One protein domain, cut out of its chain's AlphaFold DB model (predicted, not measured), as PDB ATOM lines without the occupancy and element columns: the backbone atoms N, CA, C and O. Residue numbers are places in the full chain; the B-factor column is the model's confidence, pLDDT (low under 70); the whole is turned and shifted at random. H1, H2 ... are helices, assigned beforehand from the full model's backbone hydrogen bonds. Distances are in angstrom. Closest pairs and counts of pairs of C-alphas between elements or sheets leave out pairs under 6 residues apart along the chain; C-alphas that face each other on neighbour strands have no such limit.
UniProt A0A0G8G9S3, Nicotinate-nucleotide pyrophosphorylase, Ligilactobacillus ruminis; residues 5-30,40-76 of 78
ATOM      1  N   LEU A   5      14.749  25.436  20.160       95.81
ATOM      2  CA  LEU A   5      14.883  24.806  18.847       95.81
ATOM      3  C   LEU A   5      15.753  23.547  18.933       95.81
ATOM      4  O   LEU A   5      15.317  22.471  18.535       95.81
ATOM      5  N   LEU A   6      16.952  23.672  19.512       97.31
ATOM      6  CA  LEU A   6      17.859  22.533  19.684       97.31
ATOM      7  C   LEU A   6      17.271  21.476  20.629       97.31
ATOM      8  O   LEU A   6      17.484  20.282  20.431       97.31
ATOM      9  N   ALA A   7      16.531  21.905  21.655       97.31
ATOM     10  CA  ALA A   7      15.853  20.999  22.571       97.31
ATOM     11  C   ALA A   7      14.777  20.187  21.843       97.31
ATOM     12  O   ALA A   7      14.809  18.962  21.912       97.31
ATOM     13  N   LYS A   8      13.885  20.836  21.085       96.88
ATOM     14  CA  LYS A   8      12.841  20.158  20.301       96.88
ATOM     15  C   LYS A   8      13.425  19.220  19.247       96.88
ATOM     16  O   LYS A   8      12.914  18.115  19.088       96.88
ATOM     17  N   GLU A   9      14.520  19.597  18.582       98.12
ATOM     18  CA  GLU A   9      15.234  18.703  17.657       98.12
ATOM     19  C   GLU A   9      15.695  17.416  18.357       98.12
ATOM     20  O   GLU A   9      15.448  16.319  17.856       98.12
ATOM     21  N   LYS A  10      16.297  17.533  19.547       98.25
ATOM     22  CA  LYS A  10      16.751  16.370  20.322       98.25
ATOM     23  C   LYS A  10      15.616  15.548  20.912       98.25
ATOM     24  O   LYS A  10      15.655  14.327  20.823       98.25
ATOM     25  N   LEU A  11      14.585  16.190  21.448       98.06
ATOM     26  CA  LEU A  11      13.400  15.494  21.944       98.06
ATOM     27  C   LEU A  11      12.715  14.706  20.822       98.06
ATOM     28  O   LEU A  11      12.336  13.560  21.033       98.06
ATOM     29  N   ALA A  12      12.634  15.261  19.609       97.50
ATOM     30  CA  ALA A  12      12.097  14.545  18.457       97.50
ATOM     31  C   ALA A  12      12.963  13.337  18.051       97.50
ATOM     32  O   ALA A  12      12.418  12.329  17.602       97.50
ATOM     33  N   GLU A  13      14.292  13.413  18.185       98.31
ATOM     34  CA  GLU A  13      15.178  12.251  18.008       98.31
ATOM     35  C   GLU A  13      14.887  11.165  19.056       98.31
ATOM     36  O   GLU A  13      14.701  10.009  18.678       98.31
ATOM     37  N   PHE A  14      14.772  11.528  20.339       98.25
ATOM     38  CA  PHE A  14      14.493  10.579  21.429       98.25
ATOM     39  C   PHE A  14      13.112   9.929  21.303       98.25
ATOM     40  O   PHE A  14      12.978   8.721  21.467       98.25
ATOM     41  N   LEU A  15      12.085  10.701  20.939       97.12
ATOM     42  CA  LEU A  15      10.742  10.165  20.708       97.12
ATOM     43  C   LEU A  15      10.717   9.176  19.539       97.12
ATOM     44  O   LEU A  15      10.044   8.153  19.614       97.12
ATOM     45  N   LYS A  16      11.464   9.444  18.460       96.81
ATOM     46  CA  LYS A  16      11.578   8.509  17.328       96.81
ATOM     47  C   LYS A  16      12.324   7.232  17.704       96.81
ATOM     48  O   LYS A  16      11.969   6.175  17.189       96.81
ATOM     49  N   GLU A  17      13.351   7.333  18.547       97.81
ATOM     50  CA  GLU A  17      14.079   6.176  19.076       97.81
ATOM     51  C   GLU A  17      13.154   5.267  19.894       97.81
ATOM     52  O   GLU A  17      13.133   4.061  19.653       97.81
ATOM     53  N   ASP A  18      12.384   5.848  20.817       97.56
ATOM     54  CA  ASP A  18      11.557   5.103  21.773       97.56
ATOM     55  C   ASP A  18      10.272   4.550  21.135       97.56
ATOM     56  O   ASP A  18       9.939   3.377  21.298       97.56
ATOM     57  N   LEU A  19       9.571   5.364  20.334       95.25
ATOM     58  CA  LEU A  19       8.287   4.975  19.740       95.25
ATOM     59  C   LEU A  19       8.438   4.184  18.438       95.25
ATOM     60  O   LEU A  19       7.579   3.366  18.118       95.25
ATOM     61  N   GLY A  20       9.475   4.428  17.632       92.44
ATOM     62  CA  GLY A  20       9.607   3.822  16.305       92.44
ATOM     63  C   GLY A  20       8.376   4.058  15.412       92.44
ATOM     64  O   GLY A  20       8.184   5.152  14.884       92.44
ATOM     65  N   PHE A  21       7.551   3.021  15.217       92.56
ATOM     66  CA  PHE A  21       6.296   3.086  14.445       92.56
ATOM     67  C   PHE A  21       5.037   3.297  15.309       92.56
ATOM     68  O   PHE A  21       3.935   3.359  14.768       92.56
ATOM     69  N   GLY A  22       5.194   3.387  16.629       92.62
ATOM     70  CA  GLY A  22       4.132   3.526  17.620       92.62
ATOM     71  C   GLY A  22       4.346   2.603  18.823       92.62
ATOM     72  O   GLY A  22       5.155   1.677  18.783       92.62
ATOM     73  N   ASP A  23       3.572   2.824  19.884       93.88
ATOM     74  CA  ASP A  23       3.615   2.013  21.104       93.88
ATOM     75  C   ASP A  23       2.518   0.928  21.085       93.88
ATOM     76  O   ASP A  23       1.320   1.193  21.172       93.88
ATOM     77  N   LEU A  24       2.935  -0.336  20.953       93.38
ATOM     78  CA  LEU A  24       2.017  -1.480  20.909       93.38
ATOM     79  C   LEU A  24       1.364  -1.787  22.258       93.38
ATOM     80  O   LEU A  24       0.307  -2.412  22.277       93.38
ATOM     81  N   SER A  25       1.984  -1.407  23.376       94.00
ATOM     82  CA  SER A  25       1.435  -1.689  24.704       94.00
ATOM     83  C   SER A  25       0.257  -0.766  25.003       94.00
ATOM     84  O   SER A  25      -0.745  -1.210  25.565       94.00
ATOM     85  N   THR A  26       0.348   0.497  24.578       91.94
ATOM     86  CA  THR A  26      -0.734   1.480  24.736       91.94
ATOM     87  C   THR A  26      -1.888   1.249  23.766       91.94
ATOM     88  O   THR A  26      -3.023   1.536  24.127       91.94
ATOM     89  N   ALA A  27      -1.653   0.622  22.608       91.44
ATOM     90  CA  ALA A  27      -2.699   0.293  21.630       91.44
ATOM     91  C   ALA A  27      -3.820  -0.633  22.158       91.44
ATOM     92  O   ALA A  27      -4.864  -0.759  21.519       91.44
ATOM     93  N   TYR A  28      -3.611  -1.303  23.298       94.12
ATOM     94  CA  TYR A  28      -4.620  -2.145  23.956       94.12
ATOM     95  C   TYR A  28      -5.284  -1.480  25.169       94.12
ATOM     96  O   TYR A  28      -6.133  -2.101  25.815       94.12
ATOM     97  N   LEU A  29      -4.894  -0.250  25.510       93.25
ATOM     98  CA  LEU A  29      -5.570   0.527  26.541       93.25
ATOM     99  C   LEU A  29      -6.881   1.097  25.979       93.25
ATOM    100  O   LEU A  29      -6.969   1.375  24.785       93.25
ATOM    101  N   PRO A  30      -7.925   1.241  26.813       92.88
ATOM    102  CA  PRO A  30      -9.156   1.881  26.376       92.88
ATOM    103  C   PRO A  30      -8.918   3.364  26.081       92.88
ATOM    104  O   PRO A  30      -8.176   4.029  26.805       92.88
ATOM    105  N   ALA A  40       8.750  12.965  43.139       96.44
ATOM    106  CA  ALA A  40      10.154  12.827  43.486       96.44
ATOM    107  C   ALA A  40      10.340  11.577  44.350       96.44
ATOM    108  O   ALA A  40       9.839  11.488  45.472       96.44
ATOM    109  N   LYS A  41      11.050  10.583  43.815       96.88
ATOM    110  CA  LYS A  41      11.379   9.354  44.552       96.88
ATOM    111  C   LYS A  41      12.607   9.502  45.446       96.88
ATOM    112  O   LYS A  41      12.834   8.640  46.290       96.88
ATOM    113  N   GLU A  42      13.346  10.594  45.293       97.69
ATOM    114  CA  GLU A  42      14.552  10.924  46.046       97.69
ATOM    115  C   GLU A  42      14.638  12.435  46.286       97.69
ATOM    116  O   GLU A  42      13.966  13.222  45.616       97.69
ATOM    117  N   ASP A  43      15.459  12.823  47.261       98.31
ATOM    118  CA  ASP A  43      15.781  14.221  47.535       98.31
ATOM    119  C   ASP A  43      16.662  14.792  46.412       98.31
ATOM    120  O   ASP A  43      17.627  14.152  45.993       98.31
ATOM    121  N   GLY A  44      16.393  16.017  45.959       97.81
ATOM    122  CA  GLY A  44      17.178  16.614  44.879       97.81
ATOM    123  C   GLY A  44      16.777  18.035  44.513       97.81
ATOM    124  O   GLY A  44      15.948  18.650  45.174       97.81
ATOM    125  N   ILE A  45      17.387  18.561  43.451       98.06
ATOM    126  CA  ILE A  45      17.037  19.859  42.862       98.06
ATOM    127  C   ILE A  45      16.239  19.612  41.582       98.06
ATOM    128  O   ILE A  45      16.698  18.872  40.712       98.06
ATOM    129  N   ALA A  46      15.066  20.230  41.459       97.06
ATOM    130  CA  ALA A  46      14.271  20.181  40.236       97.06
ATOM    131  C   ALA A  46      14.977  20.929  39.092       97.06
ATOM    132  O   ALA A  46      15.555  21.998  39.295       97.06
ATOM    133  N   CYS A  47      14.937  20.364  37.886       96.00
ATOM    134  CA  CYS A  47      15.515  20.954  36.679       96.00
ATOM    135  C   CYS A  47      14.755  20.459  35.443       96.00
ATOM    136  O   CYS A  47      14.317  19.306  35.419       96.00
ATOM    137  N   GLY A  48      14.626  21.304  34.420       95.50
ATOM    138  CA  GLY A  48      14.002  20.953  33.151       95.50
ATOM    139  C   GLY A  48      12.476  20.937  33.191       95.50
ATOM    140  O   GLY A  48      11.881  20.169  32.442       95.50
ATOM    141  N   GLN A  49      11.824  21.753  34.030       95.38
ATOM    142  CA  GLN A  49      10.350  21.816  34.068       95.38
ATOM    143  C   GLN A  49       9.716  22.256  32.732       95.38
ATOM    144  O   GLN A  49       8.538  22.000  32.517       95.38
ATOM    145  N   GLU A  50      10.471  22.870  31.816       94.19
ATOM    146  CA  GLU A  50       9.998  23.201  30.459       94.19
ATOM    147  C   GLU A  50       9.984  21.991  29.500       94.19
ATOM    148  O   GLU A  50       9.305  22.011  28.478       94.19
ATOM    149  N   ILE A  51      10.710  20.913  29.822       96.38
ATOM    150  CA  ILE A  51      10.868  19.751  28.934       96.38
ATOM    151  C   ILE A  51       9.557  18.964  28.757       96.38
ATOM    152  O   ILE A  51       9.229  18.663  27.609       96.38
ATOM    153  N   PRO A  52       8.791  18.616  29.817       95.81
ATOM    154  CA  PRO A  52       7.561  17.840  29.655       95.81
ATOM    155  C   PRO A  52       6.549  18.492  28.709       95.81
ATOM    156  O   PRO A  52       5.966  17.802  27.880       95.81
ATOM    157  N   GLU A  53       6.382  19.816  28.784       93.94
ATOM    158  CA  GLU A  53       5.493  20.563  27.886       93.94
ATOM    159  C   GLU A  53       5.935  20.442  26.418       93.94
ATOM    160  O   GLU A  53       5.117  20.116  25.560       93.94
ATOM    161  N   MET A  54       7.236  20.585  26.130       95.50
ATOM    162  CA  MET A  54       7.766  20.396  24.771       95.50
ATOM    163  C   MET A  54       7.554  18.969  24.249       95.50
ATOM    164  O   MET A  54       7.326  18.786  23.054       95.50
ATOM    165  N   VAL A  55       7.644  17.953  25.116       96.69
ATOM    166  CA  VAL A  55       7.392  16.557  24.727       96.69
ATOM    167  C   VAL A  55       5.928  16.356  24.341       96.69
ATOM    168  O   VAL A  55       5.666  15.781  23.288       96.69
ATOM    169  N   TYR A  56       4.981  16.850  25.144       95.00
ATOM    170  CA  TYR A  56       3.554  16.732  24.828       95.00
ATOM    171  C   TYR A  56       3.177  17.485  23.546       95.00
ATOM    172  O   TYR A  56       2.469  16.930  22.708       95.00
ATOM    173  N   GLU A  57       3.730  18.684  23.330       94.06
ATOM    174  CA  GLU A  57       3.544  19.431  22.078       94.06
ATOM    175  C   GLU A  57       4.023  18.625  20.854       94.06
ATOM    176  O   GLU A  57       3.351  18.597  19.823       94.06
ATOM    177  N   LEU A  58       5.171  17.942  20.961       95.44
ATOM    178  CA  LEU A  58       5.734  17.126  19.877       95.44
ATOM    179  C   LEU A  58       4.940  15.846  19.595       95.44
ATOM    180  O   LEU A  58       4.917  15.398  18.449       95.44
ATOM    181  N   LEU A  59       4.316  15.255  20.616       93.50
ATOM    182  CA  LEU A  59       3.440  14.092  20.456       93.50
ATOM    183  C   LEU A  59       2.122  14.453  19.756       93.50
ATOM    184  O   LEU A  59       1.491  13.578  19.169       93.50
ATOM    185  N   GLY A  60       1.756  15.740  19.738       85.06
ATOM    186  CA  GLY A  60       0.562  16.235  19.055       85.06
ATOM    187  C   GLY A  60      -0.740  15.959  19.807       85.06
ATOM    188  O   GLY A  60      -1.807  16.074  19.208       85.06
ATOM    189  N   ASP A  61      -0.648  15.607  21.091       73.44
ATOM    190  CA  ASP A  61      -1.794  15.369  21.965       73.44
ATOM    191  C   ASP A  61      -2.184  16.641  22.730       73.44
ATOM    192  O   ASP A  61      -1.338  17.466  23.077       73.44
ATOM    193  N   ASP A  62      -3.463  16.756  23.092       85.12
ATOM    194  CA  ASP A  62      -4.014  17.847  23.916       85.12
ATOM    195  C   ASP A  62      -3.626  17.734  25.413       85.12
ATOM    196  O   ASP A  62      -4.339  18.194  26.310       85.12
ATOM    197  N   ALA A  63      -2.502  17.083  25.717       92.50
ATOM    198  CA  ALA A  63      -2.056  16.853  27.082       92.50
ATOM    199  C   ALA A  63      -1.577  18.157  27.739       92.50
ATOM    200  O   ALA A  63      -0.724  18.875  27.219       92.50
ATOM    201  N   VAL A  64      -2.097  18.439  28.937       93.56
ATOM    202  CA  VAL A  64      -1.736  19.627  29.719       93.56
ATOM    203  C   VAL A  64      -0.753  19.245  30.820       93.56
ATOM    204  O   VAL A  64      -1.083  18.484  31.730       93.56
ATOM    205  N   TYR A  65       0.443  19.829  30.777       95.69
ATOM    206  CA  TYR A  65       1.416  19.730  31.858       95.69
ATOM    207  C   TYR A  65       1.283  20.914  32.825       95.69
ATOM    208  O   TYR A  65       1.239  22.070  32.415       95.69
ATOM    209  N   ILE A  66       1.235  20.629  34.130       95.62
ATOM    210  CA  ILE A  66       1.168  21.643  35.188       95.62
ATOM    211  C   ILE A  66       2.340  21.420  36.135       95.62
ATOM    212  O   ILE A  66       2.348  20.464  36.914       95.62
ATOM    213  N   SER A  67       3.322  22.319  36.097       94.56
ATOM    214  CA  SER A  67       4.433  22.260  37.040       94.56
ATOM    215  C   SER A  67       4.007  22.736  38.431       94.56
ATOM    216  O   SER A  67       3.559  23.871  38.608       94.56
ATOM    217  N   CYS A  68       4.200  21.885  39.439       95.06
ATOM    218  CA  CYS A  68       3.993  22.227  40.852       95.06
ATOM    219  C   CYS A  68       5.249  22.817  41.518       95.06
ATOM    220  O   CYS A  68       5.186  23.235  42.674       95.06
ATOM    221  N   VAL A  69       6.387  22.817  40.817       95.25
ATOM    222  CA  VAL A  69       7.702  23.251  41.314       95.25
ATOM    223  C   VAL A  69       8.420  24.089  40.255       95.25
ATOM    224  O   VAL A  69       7.957  24.213  39.120       95.25
ATOM    225  N   LYS A  70       9.547  24.703  40.601       96.06
ATOM    226  CA  LYS A  70      10.380  25.461  39.662       96.06
ATOM    227  C   LYS A  70      11.774  24.867  39.579       96.06
ATOM    228  O   LYS A  70      12.267  24.262  40.529       96.06
ATOM    229  N   ASP A  71      12.432  25.093  38.448       96.69
ATOM    230  CA  ASP A  71      13.852  24.792  38.310       96.69
ATOM    231  C   ASP A  71      14.654  25.500  39.412       96.69
ATOM    232  O   ASP A  71      14.511  26.704  39.635       96.69
ATOM    233  N   GLY A  72      15.498  24.734  40.103       97.62
ATOM    234  CA  GLY A  72      16.269  25.188  41.258       97.62
ATOM    235  C   GLY A  72      15.619  24.918  42.618       97.62
ATOM    236  O   GLY A  72      16.313  25.029  43.629       97.62
ATOM    237  N   ASP A  73      14.344  24.521  42.674       98.00
ATOM    238  CA  ASP A  73      13.703  24.147  43.937       98.00
ATOM    239  C   ASP A  73      14.308  22.852  44.489       98.00
ATOM    240  O   ASP A  73      14.492  21.868  43.768       98.00
ATOM    241  N   PHE A  74      14.585  22.831  45.796       98.06
ATOM    242  CA  PHE A  74      14.936  21.598  46.493       98.06
ATOM    243  C   PHE A  74      13.670  20.814  46.835       98.06
ATOM    244  O   PHE A  74      12.801  21.299  47.560       98.06
ATOM    245  N   ILE A  75      13.593  19.582  46.340       97.44
ATOM    246  CA  ILE A  75      12.461  18.682  46.508       97.44
ATOM    247  C   ILE A  75      12.858  17.564  47.465       97.44
ATOM    248  O   ILE A  75      13.932  16.973  47.349       97.44
ATOM    249  N   LYS A  76      11.979  17.277  48.424       96.75
ATOM    250  CA  LYS A  76      12.083  16.096  49.280       96.75
ATOM    251  C   LYS A  76      11.421  14.908  48.601       96.75
ATOM    252  O   LYS A  76      10.392  15.065  47.944       96.75
TER     253      LYS A  76
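AT A GLANCE: This is residues 5 to 30 and 40 to 76 of the 78 residues of the protein "Nicotinate-nucleotide pyrophosphorylase" of Ligilactobacillus ruminis (UniProt A0A0G8G9S3). There is little regular structure here: the long helix H1 crosses the shorter H2 at their middles, with loose loops around them. Residues 16 to 30 stick out at one end; after H2, residues 60 to 76 fold back to a short antiparallel pairing of 74 to 75 with 44 to 45. The printed part has 63 residues, with two named helices, H1 then H2, holding 24 of them, and no named strand; the class is all helix. It is loose, with a radius of gyration of the C-alphas of 14.4 A, and spans 38 by 31 by 21 A.

IN THESE COORDINATES: Find C-alpha 5 at (14.883, 24.806, 18.847); from there H1, residues 5 to 19, runs 20.9 A. H2, residues 51 to 59, runs 12.6 A to C-alpha 59 at (3.440, 14.092, 20.456).

HOW THE PARTS SIT: Look at residues 8 to 12, with which alone H1 touches H2; the closest C-alphas, of Leu 11 and Val 55, are 6.7 A apart. The helices run the same way at a steep tilt of 63 degrees. In H1 and H2 every O i to N i+4 pair is within hydrogen-bond range.

THE WHOLE: The C-alphas farthest apart, of Tyr 28 and Gly 72, are 38.5 A apart. Residues 31 to 39, in the link across the cut from H1 to H2, are not printed; C-alphas 30 and 40 are 28.0 A apart. No printed residue is under 70 in pLDDT.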